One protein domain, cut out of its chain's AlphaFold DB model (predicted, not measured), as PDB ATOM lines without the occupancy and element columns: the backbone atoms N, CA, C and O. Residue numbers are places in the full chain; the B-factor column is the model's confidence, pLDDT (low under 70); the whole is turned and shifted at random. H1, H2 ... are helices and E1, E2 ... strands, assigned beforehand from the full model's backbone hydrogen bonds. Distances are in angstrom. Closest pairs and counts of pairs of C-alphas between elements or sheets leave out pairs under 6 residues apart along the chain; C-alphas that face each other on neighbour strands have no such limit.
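Overview. This is residues 12 to 118 of the 205 residues of the protein "Hypothetical protein" of Leptocylindrus danicus (UniProt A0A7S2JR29). Little regular structure is here: winding loops join two separate two-stranded antiparallel hairpins, E1-E2 and E3-E4, with helix H1 off to the side. Residues 14 to 19 of H1 and residues 46 to 51 in the E1-E2 loop stick out. The 107 printed residues run H1, E1, E2, E3, E4, a mixed class with 26 in named elements; only just compact, close to loose, radius of gyration of the C-alphas 15.6 A, spans 44 by 33 by 29 A.

Arrangement. Look first at the hairpin of E1, residues 38 to 42, and E2, residues 61 to 65, at 144 degrees: N 39 and O 64 are 2.7 A apart, within hydrogen-bond range. In the hairpin of E3, residues 70 to 72, and E4, residues 77 to 79, N 70 and O 79 are within range at 2.8 A. E2 and E3 are apart. In H1, residues 12 to 21, every O i to N i+4 pair is within range; H1 is apart from E2.

Along the chain. Find C-alpha 12 at (312.947, 89.100, 123.575); H1 runs 14.2 A from there. E1 spans 13.1 A, E2 13.2 A, E3 6.5 A and E4 6.7 A, ending at C-alpha 79, (293.462, 107.507, 140.281).

Size, cuts and confidence. The farthest C-alphas, Pro 54 and Ala 105, are 45.9 A apart. The printed part has no cut. The links H1 to E1 and E1 to E2 are long. Mean pLDDT of the printed part is 70.3; 48 residues, among them 12 to 38, are under 70.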
ATOM      1  N   LYS A  12     313.996  90.119 123.485       54.47
ATOM      2  CA  LYS A  12     312.947  89.100 123.575       54.47
ATOM      3  C   LYS A  12     311.777  89.549 124.457       54.47
ATOM      4  O   LYS A  12     310.631  89.330 124.088       54.47
ATOM      5  N   GLU A  13     312.054  90.232 125.568       51.84
ATOM      6  CA  GLU A  13     311.006  90.771 126.446       51.84
ATOM      7  C   GLU A  13     310.227  91.907 125.782       51.84
ATOM      8  O   GLU A  13     309.029  92.034 126.017       51.84
ATOM      9  N   HIS A  14     310.872  92.700 124.921       52.34
ATOM     10  CA  HIS A  14     310.163  93.690 124.110       52.34
ATOM     11  C   HIS A  14     309.214  93.041 123.103       52.34
ATOM     12  O   HIS A  14     308.085  93.496 122.992       52.34
ATOM     13  N   LEU A  15     309.620  91.956 122.436       55.44
ATOM     14  CA  LEU A  15     308.762  91.242 121.480       55.44
ATOM     15  C   LEU A  15     307.572  90.540 122.150       55.44
ATOM     16  O   LEU A  15     306.472  90.549 121.604       55.44
ATOM     17  N   ASP A  16     307.774  89.947 123.329       53.47
ATOM     18  CA  ASP A  16     306.684  89.333 124.096       53.47
ATOM     19  C   ASP A  16     305.729  90.397 124.673       53.47
ATOM     20  O   ASP A  16     304.523  90.167 124.722       53.47
ATOM     21  N   ARG A  17     306.235  91.586 125.037       52.22
ATOM     22  CA  ARG A  17     305.403  92.728 125.447       52.22
ATOM     23  C   ARG A  17     304.606  93.300 124.276       52.22
ATOM     24  O   ARG A  17     303.409  93.475 124.425       52.22
ATOM     25  N   ASP A  18     305.232  93.517 123.122       49.19
ATOM     26  CA  ASP A  18     304.552  93.936 121.888       49.19
ATOM     27  C   ASP A  18     303.442  92.955 121.504       49.19
ATOM     28  O   ASP A  18     302.368  93.369 121.087       49.19
ATOM     29  N   ARG A  19     303.673  91.644 121.665       53.03
ATOM     30  CA  ARG A  19     302.646  90.623 121.424       53.03
ATOM     31  C   ARG A  19     301.473  90.747 122.401       53.03
ATOM     32  O   ARG A  19     300.339  90.595 121.976       53.03
ATOM     33  N   ASN A  20     301.746  91.034 123.674       46.97
ATOM     34  CA  ASN A  20     300.718  91.164 124.710       46.97
ATOM     35  C   ASN A  20     299.968  92.510 124.645       46.97
ATOM     36  O   ASN A  20     298.778  92.550 124.934       46.97
ATOM     37  N   LEU A  21     300.634  93.596 124.239       45.38
ATOM     38  CA  LEU A  21     300.016  94.903 123.978       45.38
ATOM     39  C   LEU A  21     299.142  94.860 122.714       45.38
ATOM     40  O   LEU A  21     298.063  95.433 122.697       45.38
ATOM     41  N   LYS A  22     299.537  94.083 121.696       45.28
ATOM     42  CA  LYS A  22     298.699  93.775 120.519       45.28
ATOM     43  C   LYS A  22     297.483  92.901 120.827       45.28
ATOM     44  O   LYS A  22     296.605  92.762 119.981       45.28
ATOM     45  N   GLU A  23     297.430  92.272 121.999       41.50
ATOM     46  CA  GLU A  23     296.287  91.454 122.407       41.50
ATOM     47  C   GLU A  23     295.193  92.266 123.112       41.50
ATOM     48  O   GLU A  23     294.072  91.763 123.186       41.50
ATOM     49  N   TYR A  24     295.436  93.504 123.576       32.66
ATOM     50  CA  TYR A  24     294.397  94.292 124.248       32.66
ATOM     51  C   TYR A  24     294.516  95.812 124.037       32.66
ATOM     52  O   TYR A  24     295.607  96.358 124.156       32.66
ATOM     53  N   PRO A  25     293.395  96.479 123.697       44.81
ATOM     54  CA  PRO A  25     293.355  97.546 122.708       44.81
ATOM     55  C   PRO A  25     293.433  98.933 123.323       44.81
ATOM     56  O   PRO A  25     293.691  99.036 124.505       44.81
ATOM     57  N   LEU A  26     293.229  99.961 122.493       31.61
ATOM     58  CA  LEU A  26     293.679 101.327 122.663       31.61
ATOM     59  C   LEU A  26     292.743 102.223 121.787       31.61
ATOM     60  O   LEU A  26     292.724 101.954 120.610       31.61
ATOM     61  N   CYS A  27     291.911 103.176 122.270       44.75
ATOM     62  CA  CYS A  27     290.586 103.573 121.683       44.75
ATOM     63  C   CYS A  27     290.346 105.008 121.161       44.75
ATOM     64  O   CYS A  27     290.958 105.949 121.657       44.75
ATOM     65  N   PRO A  28     289.352 105.169 120.250       40.38
ATOM     66  CA  PRO A  28     288.508 106.356 120.087       40.38
ATOM     67  C   PRO A  28     286.987 106.054 120.190       40.38
ATOM     68  O   PRO A  28     286.572 104.923 120.449       40.38
ATOM     69  N   ASP A  29     286.191 107.113 120.010       34.75
ATOM     70  CA  ASP A  29     284.793 107.315 120.424       34.75
ATOM     71  C   ASP A  29     283.772 106.206 120.128       34.75
ATOM     72  O   ASP A  29     283.482 105.852 118.985       34.75
ATOM     73  N   LEU A  30     283.101 105.774 121.193       42.41
ATOM     74  CA  LEU A  30     282.012 104.809 121.176       42.41
ATOM     75  C   LEU A  30     280.826 105.269 122.021       42.41
ATOM     76  O   LEU A  30     281.005 105.880 123.069       42.41
ATOM     77  N   GLU A  31     279.615 104.910 121.587       44.97
ATOM     78  CA  GLU A  31     278.372 105.164 122.323       44.97
ATOM     79  C   GLU A  31     278.337 104.483 123.708       44.97
ATOM     80  O   GLU A  31     278.940 103.431 123.941       44.97
ATOM     81  N   GLU A  32     277.611 105.122 124.631       45.50
ATOM     82  CA  GLU A  32     277.690 104.937 126.083       45.50
ATOM     83  C   GLU A  32     277.510 103.482 126.568       45.50
ATOM     84  O   GLU A  32     276.443 102.877 126.458       45.50
ATOM     85  N   GLY A  33     278.550 102.961 127.236       48.00
ATOM     86  CA  GLY A  33     278.380 102.027 128.357       48.00
ATOM     87  C   GLY A  33     278.545 100.526 128.098       48.00
ATOM     88  O   GLY A  33     278.026  99.745 128.895       48.00
ATOM     89  N   THR A  34     279.240 100.083 127.043       54.66
ATOM     90  CA  THR A  34     279.332  98.632 126.739       54.66
ATOM     91  C   THR A  34     280.724  98.009 126.712       54.66
ATOM     92  O   THR A  34     280.811  96.801 126.490       54.66
ATOM     93  N   ASP A  35     281.793  98.761 126.980       58.00
ATOM     94  CA  ASP A  35     283.141  98.181 127.037       58.00
ATOM     95  C   ASP A  35     283.750  98.253 128.438       58.00
ATOM     96  O   ASP A  35     283.342  99.058 129.267       58.00
ATOM     97  N   GLU A  36     284.693  97.365 128.714       66.25
ATOM     98  CA  GLU A  36     285.325  97.181 130.015       66.25
ATOM     99  C   GLU A  36     286.842  97.079 129.806       66.25
ATOM    100  O   GLU A  36     287.321  96.215 129.069       66.25
ATOM    101  N   ILE A  37     287.626  97.956 130.443       68.81
ATOM    102  CA  ILE A  37     289.093  97.914 130.329       68.81
ATOM    103  C   ILE A  37     289.630  96.768 131.181       68.81
ATOM    104  O   ILE A  37     289.324  96.685 132.369       68.81
ATOM    105  N   PHE A  38     290.469  95.910 130.600       68.62
ATOM    106  CA  PHE A  38     291.156  94.841 131.323       68.62
ATOM    107  C   PHE A  38     292.630  95.185 131.553       68.62
ATOM    108  O   PHE A  38     293.327  95.615 130.638       68.62
ATOM    109  N   CYS A  39     293.108  94.934 132.768       71.31
ATOM    110  CA  CYS A  39     294.473  95.148 133.221       71.31
ATOM    111  C   CYS A  39     295.206  93.807 133.283       71.31
ATOM    112  O   CYS A  39     294.630  92.767 133.619       71.31
ATOM    113  N   SER A  40     296.490  93.818 132.930       70.25
ATOM    114  CA  SER A  40     297.344  92.636 133.008       70.25
ATOM    115  C   SER A  40     298.019  92.589 134.373       70.25
ATOM    116  O   SER A  40     298.891  93.409 134.652       70.25
ATOM    117  N   ARG A  41     297.650  91.616 135.209       71.94
ATOM    118  CA  ARG A  41     298.287  91.404 136.513       71.94
ATOM    119  C   ARG A  41     299.249  90.234 136.473       71.94
ATOM    120  O   ARG A  41     299.003  89.210 135.827       71.94
ATOM    121  N   ASN A  42     300.366  90.388 137.169       72.31
ATOM    122  CA  ASN A  42     301.282  89.289 137.408       72.31
ATOM    123  C   ASN A  42     300.705  88.423 138.524       72.31
ATOM    124  O   ASN A  42     300.406  88.917 139.606       72.31
ATOM    125  N   ILE A  43     300.596  87.115 138.286       74.81
ATOM    126  CA  ILE A  43     300.047  86.187 139.284       74.81
ATOM    127  C   ILE A  43     300.821  86.265 140.610       74.81
ATOM    128  O   ILE A  43     300.248  86.014 141.664       74.81
ATOM    129  N   LEU A  44     302.114  86.606 140.570       74.44
ATOM    130  CA  LEU A  44     302.941  86.721 141.770       74.44
ATOM    131  C   LEU A  44     302.590  87.922 142.656       74.44
ATOM    132  O   LEU A  44     302.830  87.837 143.857       74.44
ATOM    133  N   ASP A  45     302.027  88.993 142.094       75.38
ATOM    134  CA  ASP A  45     301.726  90.220 142.842       75.38
ATOM    135  C   ASP A  45     300.444  90.066 143.679       75.38
ATOM    136  O   ASP A  45     300.321  90.660 144.745       75.38
ATOM    137  N   ASP A  46     299.524  89.195 143.250       75.12
ATOM    138  CA  ASP A  46     298.279  88.893 143.970       75.12
ATOM    139  C   ASP A  46     298.418  87.715 144.962       75.12
ATOM    140  O   ASP A  46     297.442  87.301 145.599       75.12
ATOM    141  N   LEU A  47     299.613  87.128 145.103       76.94
ATOM    142  CA  LEU A  47     299.839  86.061 146.076       76.94
ATOM    143  C   LEU A  47     299.953  86.638 147.495       76.94
ATOM    144  O   LEU A  47     300.716  87.578 147.713       76.94
ATOM    145  N   PRO A  48     299.287  86.037 148.500       78.00
ATOM    146  CA  PRO A  48     299.485  86.447 149.883       78.00
ATOM    147  C   PRO A  48     300.957  86.277 150.273       78.00
ATOM    148  O   PRO A  48     301.588  85.272 149.918       78.00
ATOM    149  N   GLU A  49     301.496  87.256 151.007       76.44
ATOM    150  CA  GLU A  49     302.894  87.261 151.445       76.44
ATOM    151  C   GLU A  49     303.274  85.902 152.058       76.44
ATOM    152  O   GLU A  49     302.704  85.450 153.051       76.44
ATOM    153  N   GLY A  50     304.237  85.216 151.433       72.81
ATOM    154  CA  GLY A  50     304.724  83.906 151.877       72.81
ATOM    155  C   GLY A  50     304.172  82.688 151.125       72.81
ATOM    156  O   GLY A  50     304.645  81.574 151.373       72.81
ATOM    157  N   ALA A  51     303.251  82.854 150.171       74.25
ATOM    158  CA  ALA A  51     302.812  81.761 149.305       74.25
ATOM    159  C   ALA A  51     303.933  81.327 148.339       74.25
ATOM    160  O   ALA A  51     304.149  81.903 147.276       74.25
ATOM    161  N   LYS A  52     304.659  80.264 148.697       66.75
ATOM    162  CA  LYS A  52     305.646  79.621 147.818       66.75
ATOM    163  C   LYS A  52     304.957  78.556 146.969       66.75
ATOM    164  O   LYS A  52     304.925  77.392 147.359       66.75
ATOM    165  N   ASN A  53     304.412  78.932 145.812       69.25
ATOM    166  CA  ASN A  53     303.965  77.949 144.825       69.25
ATOM    167  C   ASN A  53     305.046  77.758 143.743       69.25
ATOM    168  O   ASN A  53     305.210  78.630 142.891       69.25
ATOM    169  N   PRO A  54     305.771  76.626 143.734       57.47
ATOM    170  CA  PRO A  54     306.850  76.378 142.776       57.47
ATOM    171  C   PRO A  54     306.371  76.234 141.320       57.47
ATOM    172  O   PRO A  54     307.198  76.230 140.412       57.47
ATOM    173  N   LEU A  55     305.058  76.126 141.076       59.44
ATOM    174  CA  LEU A  55     304.480  76.080 139.726       59.44
ATOM    175  C   LEU A  55     304.223  77.471 139.123       59.44
ATOM    176  O   LEU A  55     303.937  77.576 137.928       59.44
ATOM    177  N   LEU A  56     304.333  78.538 139.919       62.16
ATOM    178  CA  LEU A  56     304.182  79.913 139.453       62.16
ATOM    179  C   LEU A  56     305.558  80.464 139.080       62.16
ATOM    180  O   LEU A  56     306.301  80.983 139.908       62.16
ATOM    181  N   SER A  57     305.927  80.287 137.813       60.91
ATOM    182  CA  SER A  57     307.123  80.921 137.259       60.91
ATOM    183  C   SER A  57     306.891  82.430 137.092       60.91
ATOM    184  O   SER A  57     305.797  82.814 136.663       60.91
ATOM    185  N   PRO A  58     307.901  83.281 137.362       62.41
ATOM    186  CA  PRO A  58     307.840  84.706 137.052       62.41
ATOM    187  C   PRO A  58     307.465  84.940 135.587       62.41
ATOM    188  O   PRO A  58     307.929  84.217 134.703       62.41
ATOM    189  N   GLY A  59     306.627  85.946 135.333       60.69
ATOM    190  CA  GLY A  59     306.217  86.324 133.979       60.69
ATOM    191  C   GLY A  59     304.950  85.642 133.459       60.69
ATOM    192  O   GLY A  59     304.679  85.715 132.262       60.69
ATOM    193  N   ARG A  60     304.162  84.989 134.325       61.31
ATOM    194  CA  ARG A  60     302.788  84.599 133.987       61.31
ATOM    195  C   ARG A  60     301.835  85.729 134.345       61.31
ATOM    196  O   ARG A  60     301.711  86.092 135.513       61.31
ATOM    197  N   PHE A  61     301.159  86.235 133.327       65.12
ATOM    198  CA  PHE A  61     300.178  87.298 133.453       65.12
ATOM    199  C   PHE A  61     298.781  86.761 133.184       65.12
ATOM    200  O   PHE A  61     298.611  85.783 132.452       65.12
ATOM    201  N   TYR A  62     297.789  87.407 133.776       65.88
ATOM    202  CA  TYR A  62     296.388  87.157 133.494       65.88
ATOM    203  C   TYR A  62     295.643  88.486 133.403       65.88
ATOM    204  O   TYR A  62     296.063  89.488 133.980       65.88
ATOM    205  N   SER A  63     294.567  88.497 132.626       68.88
ATOM    206  CA  SER A  63     293.736  89.683 132.447       68.88
ATOM    207  C   SER A  63     292.642  89.713 133.507       68.88
ATOM    208  O   SER A  63     291.918  88.731 133.682       68.88
ATOM    209  N   VAL A  64     292.495  90.852 134.170       74.94
ATOM    210  CA  VAL A  64     291.399  91.159 135.098       74.94
ATOM    211  C   VAL A  64     290.746  92.464 134.694       74.94
ATOM    212  O   VAL A  64     291.358  93.246 133.981       74.94
ATOM    213  N   LEU A  65     289.513  92.711 135.124       77.81
ATOM    214  CA  LEU A  65     288.892  94.015 134.924       77.81
ATOM    215  C   LEU A  65     289.704  95.083 135.675       77.81
ATOM    216  O   LEU A  65     289.973  94.910 136.865       77.81
ATOM    217  N   CYS A  66     290.099  96.157 134.992       81.56
ATOM    218  CA  CYS A  66     290.774  97.284 135.621       81.56
ATOM    219  C   CYS A  66     289.857  97.948 136.644       81.56
ATOM    220  O   CYS A  66     288.645  98.086 136.446       81.56
ATOM    221  N   GLU A  67     290.449  98.419 137.735       87.12
ATOM    222  CA  GLU A  67     289.713  99.165 138.740       87.12
ATOM    223  C   GLU A  67     289.283 100.533 138.194       87.12
ATOM    224  O   GLU A  67     290.078 101.271 137.609       87.12
ATOM    225  N   LYS A  68     288.008 100.880 138.402       90.50
ATOM    226  CA  LYS A  68     287.473 102.189 138.017       90.50
ATOM    227  C   LYS A  68     288.218 103.297 138.755       90.50
ATOM    228  O   LYS A  68     288.537 103.165 139.934       90.50
ATOM    229  N   LEU A  69     288.410 104.428 138.087       90.69
ATOM    230  CA  LEU A  69     289.033 105.594 138.688       90.69
ATOM    231  C   LEU A  69     288.213 106.118 139.860       90.69
ATOM    232  O   LEU A  69     287.022 106.430 139.741       90.69
ATOM    233  N   SER A  70     288.897 106.275 140.983       94.81
ATOM    234  CA  SER A  70     288.387 106.916 142.183       94.81
ATOM    235  C   SER A  70     288.761 108.397 142.179       94.81
ATOM    236  O   SER A  70     289.878 108.768 141.818       94.81
ATOM    237  N   PHE A  71     287.815 109.260 142.550       95.69
ATOM    238  CA  PHE A  71     288.071 110.691 142.692       95.69
ATOM    239  C   PHE A  71     288.590 111.002 144.098       95.69
ATOM    240  O   PHE A  71     287.931 110.696 145.092       95.69
ATOM    241  N   ASN A  72     289.745 111.658 144.182       95.81
ATOM    242  CA  ASN A  72     290.311 112.166 145.422       95.81
ATOM    243  C   ASN A  72     289.935 113.641 145.603       95.81
ATOM    244  O   ASN A  72     290.468 114.529 144.937       95.81
ATOM    245  N   SER A  73     289.045 113.910 146.559       96.62
ATOM    246  CA  SER A  73     288.541 115.257 146.849       96.62
ATOM    247  C   SER A  73     289.578 116.210 147.445       96.62
ATOM    248  O   SER A  73     289.372 117.419 147.398       96.62
ATOM    249  N   SER A  74     290.680 115.703 148.007       96.75
ATOM    250  CA  SER A  74     291.720 116.550 148.612       96.75
ATOM    251  C   SER A  74     292.673 117.127 147.565       96.75
ATOM    252  O   SER A  74     293.109 118.267 147.696       96.75
ATOM    253  N   SER A  75     292.995 116.345 146.534       94.12
ATOM    254  CA  SER A  75     293.888 116.746 145.439       94.12
ATOM    255  C   SER A  75     293.152 117.152 144.162       94.12
ATOM    256  O   SER A  75     293.794 117.683 143.264       94.12
ATOM    257  N   PHE A  76     291.833 116.933 144.083       95.25
ATOM    258  CA  PHE A  76     291.026 117.106 142.869       95.25
ATOM    259  C   PHE A  76     291.570 116.294 141.686       95.25
ATOM    260  O   PHE A  76     291.685 116.793 140.571       95.25
ATOM    261  N   THR A  77     291.931 115.036 141.945       93.88
ATOM    262  CA  THR A  77     292.503 114.131 140.939       93.88
ATOM    263  C   THR A  77     291.809 112.776 140.936       93.88
ATOM    264  O   THR A  77     291.287 112.333 141.958       93.88
ATOM    265  N   PHE A  78     291.869 112.083 139.810       92.00
ATOM    266  CA  PHE A  78     291.457 110.704 139.612       92.00
ATOM    267  C   PHE A  78     292.658 109.756 139.683       92.00
ATOM    268  O   PHE A  78     293.753 110.099 139.236       92.00
ATOM    269  N   GLY A  79     292.453 108.565 140.239       90.69
ATOM    270  CA  GLY A  79     293.462 107.507 140.281       90.69
ATOM    271  C   GLY A  79     292.870 106.145 140.632       90.69
ATOM    272  O   GLY A  79     291.725 106.045 141.085       90.69
ATOM    273  N   SER A  80     293.656 105.095 140.432       91.69
ATOM    274  CA  SER A  80     293.345 103.715 140.821       91.69
ATOM    275  C   SER A  80     294.636 102.989 141.207       91.69
ATOM    276  O   SER A  80     295.724 103.524 141.009       91.69
ATOM    277  N   ASN A  81     294.531 101.771 141.743       88.56
ATOM    278  CA  ASN A  81     295.712 100.953 142.043       88.56
ATOM    279  C   ASN A  81     296.448 100.462 140.780       88.56
ATOM    280  O   ASN A  81     297.536  99.907 140.894       88.56
ATOM    281  N   GLU A  82     295.841 100.631 139.605       84.50
ATOM    282  CA  GLU A  82     296.388 100.210 138.308       84.50
ATOM    283  C   GLU A  82     297.141 101.341 137.588       84.50
ATOM    284  O   GLU A  82     297.769 101.083 136.566       84.50
ATOM    285  N   LEU A  83     297.050 102.582 138.082       83.69
ATOM    286  CA  LEU A  83     297.751 103.737 137.521       83.69
ATOM    287  C   LEU A  83     298.952 104.109 138.386       83.69
ATOM    288  O   LEU A  83     298.851 104.184 139.612       83.69
ATOM    289  N   ASP A  84     300.066 104.440 137.740       81.56
ATOM    290  CA  ASP A  84     301.252 104.962 138.423       81.56
ATOM    291  C   ASP A  84     301.053 106.398 138.928       81.56
ATOM    292  O   ASP A  84     301.751 106.857 139.842       81.56
ATOM    293  N   GLY A  85     300.133 107.135 138.303       84.69
ATOM    294  CA  GLY A  85     299.902 108.549 138.559       84.69
ATOM    295  C   GLY A  85     298.496 108.928 138.995       84.69
ATOM    296  O   GLY A  85     297.552 108.142 139.022       84.69
ATOM    297  N   LEU A  86     298.374 110.217 139.309       89.19
ATOM    298  CA  LEU A  86     297.106 110.897 139.523       89.19
ATOM    299  C   LEU A  86     296.849 111.834 138.346       89.19
ATOM    300  O   LEU A  86     297.745 112.567 137.922       89.19
ATOM    301  N   TYR A  87     295.616 111.835 137.862       89.31
ATOM    302  CA  TYR A  87     295.196 112.576 136.679       89.31
ATOM    303  C   TYR A  87     294.104 113.578 137.028       89.31
ATOM    304  O   TYR A  87     293.401 113.411 138.018       89.31
ATOM    305  N   PHE A  88     293.956 114.643 136.248       91.25
ATOM    306  CA  PHE A  88     292.972 115.687 136.556       91.25
ATOM    307  C   PHE A  88     291.578 115.380 136.014       91.25
ATOM    308  O   PHE A  88     290.606 115.872 136.580       91.25
ATOM    309  N   ASP A  89     291.483 114.543 134.981       87.62
ATOM    310  CA  ASP A  89     290.212 114.187 134.357       87.62
ATOM    311  C   ASP A  89     290.154 112.707 133.946       87.62
ATOM    312  O   ASP A  89     291.169 111.999 133.922       87.62
ATOM    313  N   LYS A  90     288.943 112.236 133.656       86.25
ATOM    314  CA  LYS A  90     288.674 110.915 133.082       86.25
ATOM    315  C   LYS A  90     288.704 110.989 131.559       86.25
ATOM    316  O   LYS A  90     288.485 112.043 130.979       86.25
ATOM    317  N   CYS A  91     288.914 109.854 130.900       79.44
ATOM    318  CA  CYS A  91     288.794 109.796 129.445       79.44
ATOM    319  C   CYS A  91     287.367 110.126 128.980       79.44
ATOM    320  O   CYS A  91     286.395 109.608 129.530       79.44
ATOM    321  N   HIS A  92     287.254 110.906 127.903       72.31
ATOM    322  CA  HIS A  92     285.974 111.303 127.291       72.31
ATOM    323  C   HIS A  92     285.247 110.169 126.549       72.31
ATOM    324  O   HIS A  92     284.135 110.355 126.078       72.31
ATOM    325  N   ILE A  93     285.840 108.974 126.494       63.44
ATOM    326  CA  ILE A  93     285.410 107.818 125.681       63.44
ATOM    327  C   ILE A  93     284.216 107.062 126.334       63.44
ATOM    328  O   ILE A  93     283.921 105.913 126.016       63.44
ATOM    329  N   GLY A  94     283.507 107.697 127.275       64.06
ATOM    330  CA  GLY A  94     282.303 107.169 127.927       64.06
ATOM    331  C   GLY A  94     282.540 106.251 129.138       64.06
ATOM    332  O   GLY A  94     283.663 105.898 129.498       64.06
ATOM    333  N   ASP A  95     281.440 105.835 129.778       67.12
ATOM    334  CA  ASP A  95     281.438 105.108 131.064       67.12
ATOM    335  C   ASP A  95     282.102 103.721 131.030       67.12
ATOM    336  O   ASP A  95     282.511 103.202 132.074       67.12
ATOM    337  N   GLY A  96     282.228 103.114 129.847       63.62
ATOM    338  CA  GLY A  96     282.942 101.845 129.683       63.62
ATOM    339  C   GLY A  96     284.445 101.964 129.964       63.62
ATOM    340  O   GLY A  96     285.091 101.051 130.481       63.62
ATOM    341  N   PHE A  97     284.992 103.162 129.759       71.25
ATOM    342  CA  PHE A  97     286.387 103.489 130.026       71.25
ATOM    343  C   PHE A  97     286.577 104.077 131.422       71.25
ATOM    344  O   PHE A  97     287.446 104.912 131.651       71.25
ATOM    345  N   ALA A  98     285.797 103.608 132.399       80.81
ATOM    346  CA  ALA A  98     285.834 104.129 133.762       80.81
ATOM    347  C   ALA A  98     287.200 103.994 134.461       80.81
ATOM    348  O   ALA A  98     287.398 104.647 135.484       80.81
ATOM    349  N   ALA A  99     288.112 103.158 133.954       83.88
ATOM    350  CA  ALA A  99     289.489 103.019 134.440       83.88
ATOM    351  C   ALA A  99     290.519 103.885 133.670       83.88
ATOM    352  O   ALA A  99     291.689 103.899 134.036       83.88
ATOM    353  N   CYS A 100     290.103 104.608 132.624       83.88
ATOM    354  CA  CYS A 100     290.959 105.441 131.773       83.88
ATOM    355  C   CYS A 100     290.966 106.898 132.241       83.88
ATOM    356  O   CYS A 100     289.909 107.480 132.512       83.88
ATOM    357  N   ALA A 101     292.157 107.495 132.295       85.56
ATOM    358  CA  ALA A 101     292.363 108.886 132.675       85.56
ATOM    359  C   ALA A 101     292.864 109.740 131.502       85.56
ATOM    360  O   ALA A 101     293.627 109.264 130.661       85.56
ATOM    361  N   GLU A 102     292.455 111.007 131.456       84.56
ATOM    362  CA  GLU A 102     292.881 111.928 130.401       84.56
ATOM    363  C   GLU A 102     294.312 112.422 130.646       84.56
ATOM    364  O   GLU A 102     294.686 112.799 131.763       84.56
ATOM    365  N   MET A 103     295.121 112.456 129.583       77.31
ATOM    366  CA  MET A 103     296.453 113.050 129.644       77.31
ATOM    367  C   MET A 103     296.342 114.538 129.989       77.31
ATOM    368  O   MET A 103     295.648 115.299 129.323       77.31
ATOM    369  N   GLY A 104     297.067 114.974 131.021       69.62
ATOM    370  CA  GLY A 104     297.138 116.394 131.361       69.62
ATOM    371  C   GLY A 104     297.832 117.226 130.273       69.62
ATOM    372  O   GLY A 104     298.388 116.698 129.312       69.62
ATOM    373  N   ALA A 105     297.909 118.543 130.479       68.06
ATOM    374  CA  ALA A 105     298.443 119.525 129.519       68.06
ATOM    375  C   ALA A 105     299.888 119.287 129.016       68.06
ATOM    376  O   ALA A 105     300.355 119.997 128.132       68.06
ATOM    377  N   GLN A 106     300.623 118.337 129.598       71.06
ATOM    378  CA  GLN A 106     301.958 117.949 129.140       71.06
ATOM    379  C   GLN A 106     301.939 116.855 128.059       71.06
ATOM    380  O   GLN A 106     303.018 116.477 127.607       71.06
ATOM    381  N   GLU A 107     300.757 116.343 127.681       73.44
ATOM    382  CA  GLU A 107     300.565 115.256 126.699       73.44
ATOM    383  C   GLU A 107     301.413 114.013 127.010       73.44
ATOM    384  O   GLU A 107     301.910 113.313 126.128       73.44
ATOM    385  N   LYS A 108     301.640 113.763 128.301       75.81
ATOM    386  CA  LYS A 108     302.436 112.642 128.789       75.81
ATOM    387  C   LYS A 108     301.701 111.948 129.916       75.81
ATOM    388  O   LYS A 108     301.254 112.594 130.863       75.81
ATOM    389  N   CYS A 109     301.635 110.632 129.807       77.88
ATOM    390  CA  CYS A 109     301.240 109.754 130.888       77.88
ATOM    391  C   CYS A 109     302.264 109.823 132.035       77.88
ATOM    392  O   CYS A 109     303.439 110.155 131.834       77.88
ATOM    393  N   VAL A 110     301.800 109.572 133.254       77.50
ATOM    394  CA  VAL A 110     302.618 109.661 134.465       77.50
ATOM    395  C   VAL A 110     303.300 108.319 134.722       77.50
ATOM    396  O   VAL A 110     302.674 107.270 134.653       77.50
ATOM    397  N   GLY A 111     304.592 108.342 135.057       82.44
ATOM    398  CA  GLY A 111     305.325 107.119 135.392       82.44
ATOM    399  C   GLY A 111     305.454 106.176 134.195       82.44
ATOM    400  O   GLY A 111     306.058 106.553 133.188       82.44
ATOM    401  N   HIS A 112     304.939 104.956 134.341       74.50
ATOM    402  CA  HIS A 112     304.928 103.915 133.310       74.50
ATOM    403  C   HIS A 112     303.560 103.743 132.643       74.50
ATOM    404  O   HIS A 112     303.404 102.827 131.836       74.50
ATOM    405  N   ASP A 113     302.591 104.604 132.950       76.06
ATOM    406  CA  ASP A 113     301.316 104.613 132.243       76.06
ATOM    407  C   ASP A 113     301.578 104.876 130.742       76.06
ATOM    408  O   ASP A 113     302.411 105.714 130.379       76.06
ATOM    409  N   GLU A 114     300.895 104.151 129.854       72.38
ATOM    410  CA  GLU A 114     301.056 104.277 128.399       72.38
ATOM    411  C   GLU A 114     299.782 104.879 127.771       72.38
ATOM    412  O   GLU A 114     298.670 104.569 128.209       72.38
ATOM    413  N   PRO A 115     299.918 105.769 126.764       70.69
ATOM    414  CA  PRO A 115     298.778 106.421 126.134       70.69
ATOM    415  C   PRO A 115     297.968 105.434 125.312       70.69
ATOM    416  O   PRO A 115     298.504 104.455 124.787       70.69
ATOM    417  N   PHE A 116     296.684 105.756 125.150       68.00
ATOM    418  CA  PHE A 116     295.710 104.849 124.579       68.00
ATOM    419  C   PHE A 116     295.192 105.296 123.155       68.00
ATOM    420  O   PHE A 116     294.755 106.427 123.034       68.00
ATOM    421  N   SER A 117     295.280 104.492 122.068       67.00
ATOM    422  CA  SER A 117     295.156 104.730 120.611       67.00
ATOM    423  C   SER A 117     295.269 103.457 119.708       67.00
ATOM    424  O   SER A 117     296.285 102.769 119.737       67.00
ATOM    425  N   PHE A 118     294.328 103.192 118.785       66.50
ATOM    426  CA  PHE A 118     294.365 102.035 117.846       66.50
ATOM    427  C   PHE A 118     295.384 102.197 116.706       66.50
ATOM    428  O   PHE A 118     295.316 101.506 115.686       66.50
TER     429      PHE A 118